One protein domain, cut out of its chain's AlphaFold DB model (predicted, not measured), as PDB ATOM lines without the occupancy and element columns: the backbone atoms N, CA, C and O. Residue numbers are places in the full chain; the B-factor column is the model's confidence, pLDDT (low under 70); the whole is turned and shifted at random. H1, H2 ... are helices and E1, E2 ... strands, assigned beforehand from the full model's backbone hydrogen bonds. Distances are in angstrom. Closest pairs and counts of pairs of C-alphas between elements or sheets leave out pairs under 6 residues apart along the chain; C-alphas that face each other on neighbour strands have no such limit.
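AT A GLANCE: This is residues 296 to 372 of the 1209 residues of the protein "WD repeat-containing protein 27" of Amphibalanus amphitrite (UniProt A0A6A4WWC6). A helical hairpin, H1 and H2, stands end to end with a narrow sheet of three strands, which carries on beyond the end of H2. The printed part has 77 residues, with two named helices, then three named strands; the class is mixed, helices and strands. The sheet, order E1, E2, E3, is a meander, each strand the antiparallel neighbour of the one before. The whole is extended, with a radius of gyration of the C-alphas of 20.0 A and spans of 66 by 22 by 13 A.

IN THESE COORDINATES: H1, residues 296 to 316, begins at C-alpha (56.330, -8.500, 3.205) and measures 29.8 A. H2, residues 319 to 339, measures 30.3 A. E1 is residues 341 to 349, E2 353 to 360, and E3 365 to 371, ending at C-alpha (33.092, 15.570, -18.861).

HOW THE PARTS SIT: H1, with residues 306 to 313 alone, touches H2, residues 319 to 326 alone; the closest C-alphas, of Gly 313 and Leu 322, are 5.3 A apart. They run opposite ways at a shallow tilt of 17 degrees. In both, every O i to N i+4 pair is within hydrogen-bond range. Neither is on the sheet. E1 and E2 form a hairpin, with N 345 and O 357 at 2.9 A. E2 and E3 form another, with N 356 and O 368 at 2.9 A.

THE WHOLE: The farthest C-alphas, of Gln 317 and Ser 351, are 66.5 A apart. The printed part has no cut, and its four links are tight. The pLDDT is under 70 at residues 339, 341 to 358 and 361 to 372.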
ATOM      1  N   SER A 296      55.595  -7.708   2.209       72.50
ATOM      2  CA  SER A 296      56.330  -8.500   3.205       72.50
ATOM      3  C   SER A 296      55.679  -8.457   4.588       72.50
ATOM      4  O   SER A 296      55.506  -9.501   5.206       72.50
ATOM      5  N   LEU A 297      55.235  -7.285   5.059       77.81
ATOM      6  CA  LEU A 297      54.542  -7.184   6.348       77.81
ATOM      7  C   LEU A 297      53.203  -7.943   6.340       77.81
ATOM      8  O   LEU A 297      52.854  -8.576   7.332       77.81
ATOM      9  N   TRP A 298      52.477  -7.926   5.216       76.50
ATOM     10  CA  TRP A 298      51.240  -8.699   5.078       76.50
ATOM     11  C   TRP A 298      51.472 -10.204   4.925       76.50
ATOM     12  O   TRP A 298      50.743 -10.958   5.555       76.50
ATOM     13  N   LEU A 299      52.495 -10.637   4.178       79.88
ATOM     14  CA  LEU A 299      52.898 -12.047   4.088       79.88
ATOM     15  C   LEU A 299      53.312 -12.608   5.452       79.88
ATOM     16  O   LEU A 299      52.846 -13.674   5.839       79.88
ATOM     17  N   ASN A 300      54.136 -11.881   6.207       84.31
ATOM     18  CA  ASN A 300      54.574 -12.316   7.534       84.31
ATOM     19  C   ASN A 300      53.383 -12.437   8.500       84.31
ATOM     20  O   ASN A 300      53.297 -13.399   9.261       84.31
ATOM     21  N   LEU A 301      52.438 -11.493   8.441       83.88
ATOM     22  CA  LEU A 301      51.243 -11.505   9.283       83.88
ATOM     23  C   LEU A 301      50.252 -12.614   8.881       83.88
ATOM     24  O   LEU A 301      49.669 -13.243   9.761       83.88
ATOM     25  N   THR A 302      50.087 -12.921   7.589       85.00
ATOM     26  CA  THR A 302      49.270 -14.072   7.165       85.00
ATOM     27  C   THR A 302      49.946 -15.408   7.447       85.00
ATOM     28  O   THR A 302      49.245 -16.345   7.815       85.00
ATOM     29  N   ALA A 303      51.275 -15.503   7.354       85.44
ATOM     30  CA  ALA A 303      52.029 -16.692   7.750       85.44
ATOM     31  C   ALA A 303      51.914 -16.960   9.260       85.44
ATOM     32  O   ALA A 303      51.657 -18.093   9.658       85.44
ATOM     33  N   ALA A 304      52.009 -15.919  10.097       88.81
ATOM     34  CA  ALA A 304      51.800 -16.034  11.541       88.81
ATOM     35  C   ALA A 304      50.370 -16.491  11.890       88.81
ATOM     36  O   ALA A 304      50.198 -17.379  12.722       88.81
ATOM     37  N   ILE A 305      49.343 -15.946  11.225       88.50
ATOM     38  CA  ILE A 305      47.949 -16.379  11.430       88.50
ATOM     39  C   ILE A 305      47.726 -17.807  10.910       88.50
ATOM     40  O   ILE A 305      47.056 -18.590  11.575       88.50
ATOM     41  N   ALA A 306      48.306 -18.187   9.767       87.69
ATOM     42  CA  ALA A 306      48.214 -19.551   9.249       87.69
ATOM     43  C   ALA A 306      48.895 -20.569  10.182       87.69
ATOM     44  O   ALA A 306      48.325 -21.625  10.440       87.69
ATOM     45  N   ALA A 307      50.059 -20.233  10.749       89.25
ATOM     46  CA  ALA A 307      50.737 -21.056  11.750       89.25
ATOM     47  C   ALA A 307      49.924 -21.177  13.051       89.25
ATOM     48  O   ALA A 307      49.807 -22.274  13.593       89.25
ATOM     49  N   LEU A 308      49.305 -20.085  13.518       89.62
ATOM     50  CA  LEU A 308      48.402 -20.097  14.675       89.62
ATOM     51  C   LEU A 308      47.177 -20.992  14.428       89.62
ATOM     52  O   LEU A 308      46.822 -21.793  15.288       89.62
ATOM     53  N   LEU A 309      46.550 -20.885  13.250       88.06
ATOM     54  CA  LEU A 309      45.417 -21.727  12.859       88.06
ATOM     55  C   LEU A 309      45.815 -23.204  12.759       88.06
ATOM     56  O   LEU A 309      45.075 -24.054  13.237       88.06
ATOM     57  N   PHE A 310      46.986 -23.510  12.193       86.88
ATOM     58  CA  PHE A 310      47.503 -24.876  12.096       86.88
ATOM     59  C   PHE A 310      47.790 -25.479  13.480       86.88
ATOM     60  O   PHE A 310      47.378 -26.602  13.757       86.88
ATOM     61  N   TRP A 311      48.406 -24.709  14.384       89.38
ATOM     62  CA  TRP A 311      48.608 -25.102  15.783       89.38
ATOM     63  C   TRP A 311      47.278 -25.349  16.514       89.38
ATOM     64  O   TRP A 311      47.129 -26.359  17.203       89.38
ATOM     65  N   LEU A 312      46.281 -24.480  16.306       83.75
ATOM     66  CA  LEU A 312      44.945 -24.639  16.882       83.75
ATOM     67  C   LEU A 312      44.222 -25.878  16.322       83.75
ATOM     68  O   LEU A 312      43.598 -26.615  17.078       83.75
ATOM     69  N   GLY A 313      44.347 -26.145  15.019       83.31
ATOM     70  CA  GLY A 313      43.801 -27.340  14.369       83.31
ATOM     71  C   GLY A 313      44.397 -28.635  14.926       83.31
ATOM     72  O   GLY A 313      43.651 -29.555  15.249       83.31
ATOM     73  N   LEU A 314      45.715 -28.670  15.151       83.19
ATOM     74  CA  LEU A 314      46.399 -29.795  15.806       83.19
ATOM     75  C   LEU A 314      45.931 -30.029  17.255       83.19
ATOM     76  O   LEU A 314      45.954 -31.166  17.719       83.19
ATOM     77  N   HIS A 315      45.506 -28.984  17.974       83.62
ATOM     78  CA  HIS A 315      44.913 -29.111  19.314       83.62
ATOM     79  C   HIS A 315      43.431 -29.518  19.303       83.62
ATOM     80  O   HIS A 315      42.972 -30.135  20.259       83.62
ATOM     81  N   LEU A 316      42.683 -29.184  18.247       83.75
ATOM     82  CA  LEU A 316      41.251 -29.488  18.124       83.75
ATOM     83  C   LEU A 316      40.956 -30.818  17.405       83.75
ATOM     84  O   LEU A 316      39.841 -31.312  17.511       83.75
ATOM     85  N   GLN A 317      41.933 -31.386  16.687       81.94
ATOM     86  CA  GLN A 317      41.818 -32.619  15.881       81.94
ATOM     87  C   GLN A 317      40.730 -32.577  14.784       81.94
ATOM     88  O   GLN A 317      40.295 -33.613  14.286       81.94
ATOM     89  N   ASP A 318      40.307 -31.376  14.381       85.06
ATOM     90  CA  ASP A 318      39.134 -31.159  13.531       85.06
ATOM     91  C   ASP A 318      39.535 -30.566  12.162       85.06
ATOM     92  O   ASP A 318      39.398 -29.365  11.890       85.06
ATOM     93  N   ASP A 319      40.071 -31.422  11.282       83.62
ATOM     94  CA  ASP A 319      40.624 -31.056   9.962       83.62
ATOM     95  C   ASP A 319      39.661 -30.216   9.105       83.62
ATOM     96  O   ASP A 319      40.077 -29.350   8.329       83.62
ATOM     97  N   ARG A 320      38.350 -30.445   9.256       85.94
ATOM     98  CA  ARG A 320      37.301 -29.719   8.523       85.94
ATOM     99  C   ARG A 320      37.228 -28.251   8.936       85.94
ATOM    100  O   ARG A 320      37.054 -27.388   8.073       85.94
ATOM    101  N   LEU A 321      37.392 -27.955  10.228       84.56
ATOM    102  CA  LEU A 321      37.428 -26.584  10.738       84.56
ATOM    103  C   LEU A 321      38.726 -25.884  10.322       84.56
ATOM    104  O   LEU A 321      38.681 -24.737   9.874       84.56
ATOM    105  N   LEU A 322      39.865 -26.583  10.378       87.69
ATOM    106  CA  LEU A 322      41.150 -26.059   9.903       87.69
ATOM    107  C   LEU A 322      41.092 -25.678   8.413       87.69
ATOM    108  O   LEU A 322      41.449 -24.556   8.044       87.69
ATOM    109  N   ALA A 323      40.579 -26.571   7.562       85.69
ATOM    110  CA  ALA A 323      40.412 -26.313   6.133       85.69
ATOM    111  C   ALA A 323      39.480 -25.116   5.860       85.69
ATOM    112  O   ALA A 323      39.811 -24.246   5.051       85.69
ATOM    113  N   ALA A 324      38.349 -25.021   6.572       87.94
ATOM    114  CA  ALA A 324      37.411 -23.906   6.439       87.94
ATOM    115  C   ALA A 324      38.022 -22.555   6.865       87.94
ATOM    116  O   ALA A 324      37.830 -21.548   6.182       87.94
ATOM    117  N   LEU A 325      38.799 -22.524   7.953       87.38
ATOM    118  CA  LEU A 325      39.453 -21.308   8.446       87.38
ATOM    119  C   LEU A 325      40.587 -20.838   7.522       87.38
ATOM    120  O   LEU A 325      40.722 -19.636   7.283       87.38
ATOM    121  N   LEU A 326      41.358 -21.757   6.933       88.44
ATOM    122  CA  LEU A 326      42.378 -21.423   5.928       88.44
ATOM    123  C   LEU A 326      41.756 -20.954   4.597       88.44
ATOM    124  O   LEU A 326      42.256 -20.003   3.983       88.44
ATOM    125  N   ALA A 327      40.629 -21.538   4.177       87.00
ATOM    126  CA  ALA A 327      39.841 -21.047   3.043       87.00
ATOM    127  C   ALA A 327      39.282 -19.631   3.301       87.00
ATOM    128  O   ALA A 327      39.381 -18.752   2.444       87.00
ATOM    129  N   ALA A 328      38.770 -19.362   4.506       87.81
ATOM    130  CA  ALA A 328      38.311 -18.029   4.896       87.81
ATOM    131  C   ALA A 328      39.460 -17.002   4.928       87.81
ATOM    132  O   ALA A 328      39.302 -15.888   4.421       87.81
ATOM    133  N   LEU A 329      40.634 -17.372   5.456       89.25
ATOM    134  CA  LEU A 329      41.823 -16.513   5.500       89.25
ATOM    135  C   LEU A 329      42.307 -16.129   4.091       89.25
ATOM    136  O   LEU A 329      42.607 -14.961   3.828       89.25
ATOM    137  N   THR A 330      42.364 -17.097   3.174       84.25
ATOM    138  CA  THR A 330      42.805 -16.871   1.787       84.25
ATOM    139  C   THR A 330      41.797 -16.046   0.985       84.25
ATOM    140  O   THR A 330      42.201 -15.107   0.295       84.25
ATOM    141  N   LEU A 331      40.490 -16.292   1.140       86.00
ATOM    142  CA  LEU A 331      39.436 -15.450   0.559       86.00
ATOM    143  C   LEU A 331      39.478 -14.011   1.100       86.00
ATOM    144  O   LEU A 331      39.383 -13.057   0.324       86.00
ATOM    145  N   ALA A 332      39.689 -13.831   2.408       82.00
ATOM    146  CA  ALA A 332      39.829 -12.512   3.021       82.00
ATOM    147  C   ALA A 332      41.065 -11.757   2.498       82.00
ATOM    148  O   ALA A 332      40.988 -10.553   2.236       82.00
ATOM    149  N   LEU A 333      42.191 -12.451   2.289       80.69
ATOM    150  CA  LEU A 333      43.395 -11.872   1.691       80.69
ATOM    151  C   LEU A 333      43.162 -11.452   0.231       80.69
ATOM    152  O   LEU A 333      43.504 -10.326  -0.136       80.69
ATOM    153  N   LEU A 334      42.537 -12.315  -0.578       79.50
ATOM    154  CA  LEU A 334      42.185 -12.029  -1.974       79.50
ATOM    155  C   LEU A 334      41.262 -10.811  -2.088       79.50
ATOM    156  O   LEU A 334      41.560  -9.884  -2.845       79.50
ATOM    157  N   ALA A 335      40.194 -10.753  -1.286       77.62
ATOM    158  CA  ALA A 335      39.298  -9.598  -1.232       77.62
ATOM    159  C   ALA A 335      40.053  -8.314  -0.845       77.62
ATOM    160  O   ALA A 335      39.902  -7.273  -1.490       77.62
ATOM    161  N   LYS A 336      40.934  -8.382   0.161       76.19
ATOM    162  CA  LYS A 336      41.715  -7.229   0.633       76.19
ATOM    163  C   LYS A 336      42.743  -6.741  -0.394       76.19
ATOM    164  O   LYS A 336      42.958  -5.533  -0.491       76.19
ATOM    165  N   LEU A 337      43.314  -7.634  -1.208       72.25
ATOM    166  CA  LEU A 337      44.140  -7.271  -2.369       72.25
ATOM    167  C   LEU A 337      43.314  -6.657  -3.511       72.25
ATOM    168  O   LEU A 337      43.797  -5.768  -4.213       72.25
ATOM    169  N   HIS A 338      42.078  -7.127  -3.708       70.75
ATOM    170  CA  HIS A 338      41.195  -6.659  -4.778       70.75
ATOM    171  C   HIS A 338      40.671  -5.239  -4.521       70.75
ATOM    172  O   HIS A 338      40.638  -4.434  -5.448       70.75
ATOM    173  N   PHE A 339      40.310  -4.918  -3.273       66.81
ATOM    174  CA  PHE A 339      39.771  -3.605  -2.898       66.81
ATOM    175  C   PHE A 339      40.830  -2.552  -2.537       66.81
ATOM    176  O   PHE A 339      40.528  -1.358  -2.577       66.81
ATOM    177  N   LYS A 340      42.068  -2.932  -2.182       72.38
ATOM    178  CA  LYS A 340      43.089  -1.943  -1.799       72.38
ATOM    179  C   LYS A 340      43.647  -1.208  -3.021       72.38
ATOM    180  O   LYS A 340      44.277  -1.806  -3.891       72.38
ATOM    181  N   VAL A 341      43.459   0.109  -3.056       64.19
ATOM    182  CA  VAL A 341      44.014   0.991  -4.092       64.19
ATOM    183  C   VAL A 341      45.530   1.153  -3.908       64.19
ATOM    184  O   VAL A 341      46.018   1.274  -2.784       64.19
ATOM    185  N   LYS A 342      46.277   1.134  -5.020       60.25
ATOM    186  CA  LYS A 342      47.746   1.254  -5.080       60.25
ATOM    187  C   LYS A 342      48.211   2.602  -5.650       60.25
ATOM    188  O   LYS A 342      49.241   3.111  -5.221       60.25
ATOM    189  N   ARG A 343      47.475   3.173  -6.607       58.16
ATOM    190  CA  ARG A 343      47.769   4.469  -7.250       58.16
ATOM    191  C   ARG A 343      46.462   5.103  -7.716       58.16
ATOM    192  O   ARG A 343      45.668   4.411  -8.351       58.16
ATOM    193  N   GLU A 344      46.267   6.391  -7.460       56.03
ATOM    194  CA  GLU A 344      45.206   7.181  -8.088       56.03
ATOM    195  C   GLU A 344      45.844   8.312  -8.893       56.03
ATOM    196  O   GLU A 344      46.645   9.089  -8.379       56.03
ATOM    197  N   THR A 345      45.521   8.380 -10.179       51.00
ATOM    198  CA  THR A 345      46.014   9.404 -11.105       51.00
ATOM    199  C   THR A 345      44.829  10.192 -11.647       51.00
ATOM    200  O   THR A 345      43.930   9.635 -12.278       51.00
ATOM    201  N   LEU A 346      44.800  11.489 -11.344       47.38
ATOM    202  CA  LEU A 346      43.727  12.419 -11.663       47.38
ATOM    203  C   LEU A 346      44.237  13.431 -12.697       47.38
ATOM    204  O   LEU A 346      45.049  14.304 -12.395       47.38
ATOM    205  N   LEU A 347      43.764  13.295 -13.932       49.41
ATOM    206  CA  LEU A 347      44.071  14.194 -15.042       49.41
ATOM    207  C   LEU A 347      42.994  15.285 -15.104       49.41
ATOM    208  O   LEU A 347      41.812  14.964 -15.248       49.41
ATOM    209  N   VAL A 348      43.378  16.562 -15.002       46.78
ATOM    210  CA  VAL A 348      42.452  17.694 -15.194       46.78
ATOM    211  C   VAL A 348      42.708  18.334 -16.551       46.78
ATOM    212  O   VAL A 348      43.698  19.042 -16.742       46.78
ATOM    213  N   GLU A 349      41.784  18.128 -17.483       48.12
ATOM    214  CA  GLU A 349      41.841  18.715 -18.814       48.12
ATOM    215  C   GLU A 349      40.799  19.835 -18.942       48.12
ATOM    216  O   GLU A 349      39.588  19.606 -18.947       48.12
ATOM    217  N   SER A 350      41.273  21.078 -19.037       41.12
ATOM    218  CA  SER A 350      40.431  22.280 -18.939       41.12
ATOM    219  C   SER A 350      39.413  22.438 -20.076       41.12
ATOM    220  O   SER A 350      38.401  23.119 -19.895       41.12
ATOM    221  N   SER A 351      39.644  21.815 -21.230       41.72
ATOM    222  CA  SER A 351      38.699  21.716 -22.350       41.72
ATOM    223  C   SER A 351      37.622  20.653 -22.105       41.72
ATOM    224  O   SER A 351      36.440  20.928 -22.314       41.72
ATOM    225  N   LEU A 352      38.021  19.461 -21.650       45.09
ATOM    226  CA  LEU A 352      37.232  18.234 -21.786       45.09
ATOM    227  C   LEU A 352      36.636  17.698 -20.474       45.09
ATOM    228  O   LEU A 352      35.471  17.295 -20.477       45.09
ATOM    229  N   GLY A 353      37.354  17.720 -19.344       48.06
ATOM    230  CA  GLY A 353      36.847  17.167 -18.081       48.06
ATOM    231  C   GLY A 353      37.916  16.752 -17.068       48.06
ATOM    232  O   GLY A 353      39.066  17.180 -17.126       48.06
ATOM    233  N   VAL A 354      37.521  15.899 -16.119       52.81
ATOM    234  CA  VAL A 354      38.426  15.263 -15.147       52.81
ATOM    235  C   VAL A 354      38.407  13.753 -15.354       52.81
ATOM    236  O   VAL A 354      37.339  13.142 -15.324       52.81
ATOM    237  N   GLN A 355      39.576  13.143 -15.525       51.59
ATOM    238  CA  GLN A 355      39.724  11.691 -15.603       51.59
ATOM    239  C   GLN A 355      40.363  11.166 -14.316       51.59
ATOM    240  O   GLN A 355      41.539  11.414 -14.058       51.59
ATOM    241  N   LEU A 356      39.601  10.424 -13.512       59.19
ATOM    242  CA  LEU A 356      40.132   9.667 -12.382       59.19
ATOM    243  C   LEU A 356      40.515   8.266 -12.868       59.19
ATOM    244  O   LEU A 356      39.673   7.518 -13.362       59.19
ATOM    245  N   THR A 357      41.780   7.892 -12.708       61.59
ATOM    246  CA  THR A 357      42.284   6.549 -13.015       61.59
ATOM    247  C   THR A 357      42.803   5.899 -11.741       61.59
ATOM    248  O   THR A 357      43.825   6.300 -11.190       61.59
ATOM    249  N   THR A 358      42.081   4.895 -11.252       68.25
ATOM    250  CA  THR A 358      42.457   4.140 -10.056       68.25
ATOM    251  C   THR A 358      43.086   2.811 -10.463       68.25
ATOM    252  O   THR A 358      42.594   2.102 -11.346       68.25
ATOM    253  N   VAL A 359      44.216   2.480  -9.841       70.62
ATOM    254  CA  VAL A 359      44.932   1.215 -10.025       70.62
ATOM    255  C   VAL A 359      44.937   0.481  -8.693       70.62
ATOM    256  O   VAL A 359      45.512   0.962  -7.713       70.62
ATOM    257  N   PHE A 360      44.298  -0.684  -8.649       71.19
ATOM    258  CA  PHE A 360      44.242  -1.532  -7.461       71.19
ATOM    259  C   PHE A 360      45.549  -2.311  -7.261       71.19
ATOM    260  O   PHE A 360      46.346  -2.481  -8.187       71.19
ATOM    261  N   ALA A 361      45.783  -2.812  -6.046       65.44
ATOM    262  CA  ALA A 361      46.937  -3.657  -5.734       65.44
ATOM    263  C   ALA A 361      46.950  -4.955  -6.567       65.44
ATOM    264  O   ALA A 361      48.022  -5.432  -6.927       65.44
ATOM    265  N   SER A 362      45.768  -5.441  -6.961       68.38
ATOM    266  CA  SER A 362      45.540  -6.525  -7.929       68.38
ATOM    267  C   SER A 362      45.938  -6.206  -9.384       68.38
ATOM    268  O   SER A 362      45.759  -7.045 -10.261       68.38
ATOM    269  N   GLY A 363      46.425  -4.996  -9.686       61.12
ATOM    270  CA  GLY A 363      46.803  -4.564 -11.038       61.12
ATOM    271  C   GLY A 363      45.633  -4.131 -11.931       61.12
ATOM    272  O   GLY A 363      45.860  -3.476 -12.952       61.12
ATOM    273  N   ARG A 364      44.383  -4.414 -11.530       67.19
ATOM    274  CA  ARG A 364      43.168  -3.919 -12.194       67.19
ATOM    275  C   ARG A 364      43.192  -2.388 -12.257       67.19
ATOM    276  O   ARG A 364      43.446  -1.725 -11.252       67.19
ATOM    277  N   ARG A 365      42.894  -1.836 -13.435       66.31
ATOM    278  CA  ARG A 365      42.725  -0.393 -13.664       66.31
ATOM    279  C   ARG A 365      41.250  -0.083 -13.901       66.31
ATOM    280  O   ARG A 365      40.592  -0.812 -14.640       66.31
ATOM    281  N   SER A 366      40.755   1.006 -13.326       61.94
ATOM    282  CA  SER A 366      39.450   1.587 -13.658       61.94
ATOM    283  C   SER A 366      39.595   3.077 -13.931       61.94
ATOM    284  O   SER A 366      40.159   3.812 -13.125       61.94
ATOM    285  N   SER A 367      39.091   3.516 -15.082       64.06
ATOM    286  CA  SER A 367      39.132   4.905 -15.538       64.06
ATOM    287  C   SER A 367      37.724   5.493 -15.588       64.06
ATOM    288  O   SER A 367      36.919   5.096 -16.430       64.06
ATOM    289  N   LEU A 368      37.442   6.459 -14.718       55.06
ATOM    290  CA  LEU A 368      36.214   7.248 -14.724       55.06
ATOM    291  C   LEU A 368      36.502   8.604 -15.380       55.06
ATOM    292  O   LEU A 368      37.296   9.385 -14.859       55.06
ATOM    293  N   PHE A 369      35.851   8.896 -16.506       50.88
ATOM    294  CA  PHE A 369      35.937  10.199 -17.166       50.88
ATOM    295  C   PHE A 369      34.681  11.034 -16.879       50.88
ATOM    296  O   PHE A 369      33.559  10.600 -17.140       50.88
ATOM    297  N   LEU A 370      34.870  12.239 -16.340       48.12
ATOM    298  CA  LEU A 370      33.814  13.176 -15.966       48.12
ATOM    299  C   LEU A 370      33.909  14.431 -16.838       48.12
ATOM    300  O   LEU A 370      34.685  15.343 -16.559       48.12
ATOM    301  N   ALA A 371      33.106  14.467 -17.903       41.72
ATOM    302  CA  ALA A 371      33.092  15.570 -18.861       41.72
ATOM    303  C   ALA A 371      32.744  16.922 -18.205       41.72
ATOM    304  O   ALA A 371      31.877  16.999 -17.329       41.72
ATOM    305  N   ARG A 372      33.362  18.007 -18.695       42.09
ATOM    306  CA  ARG A 372      33.251  19.377 -18.156       42.09
ATOM    307  C   ARG A 372      31.806  19.855 -17.943       42.09
ATOM    308  O   ARG A 372      31.548  20.553 -16.971       42.09
TER     309      ARG A 372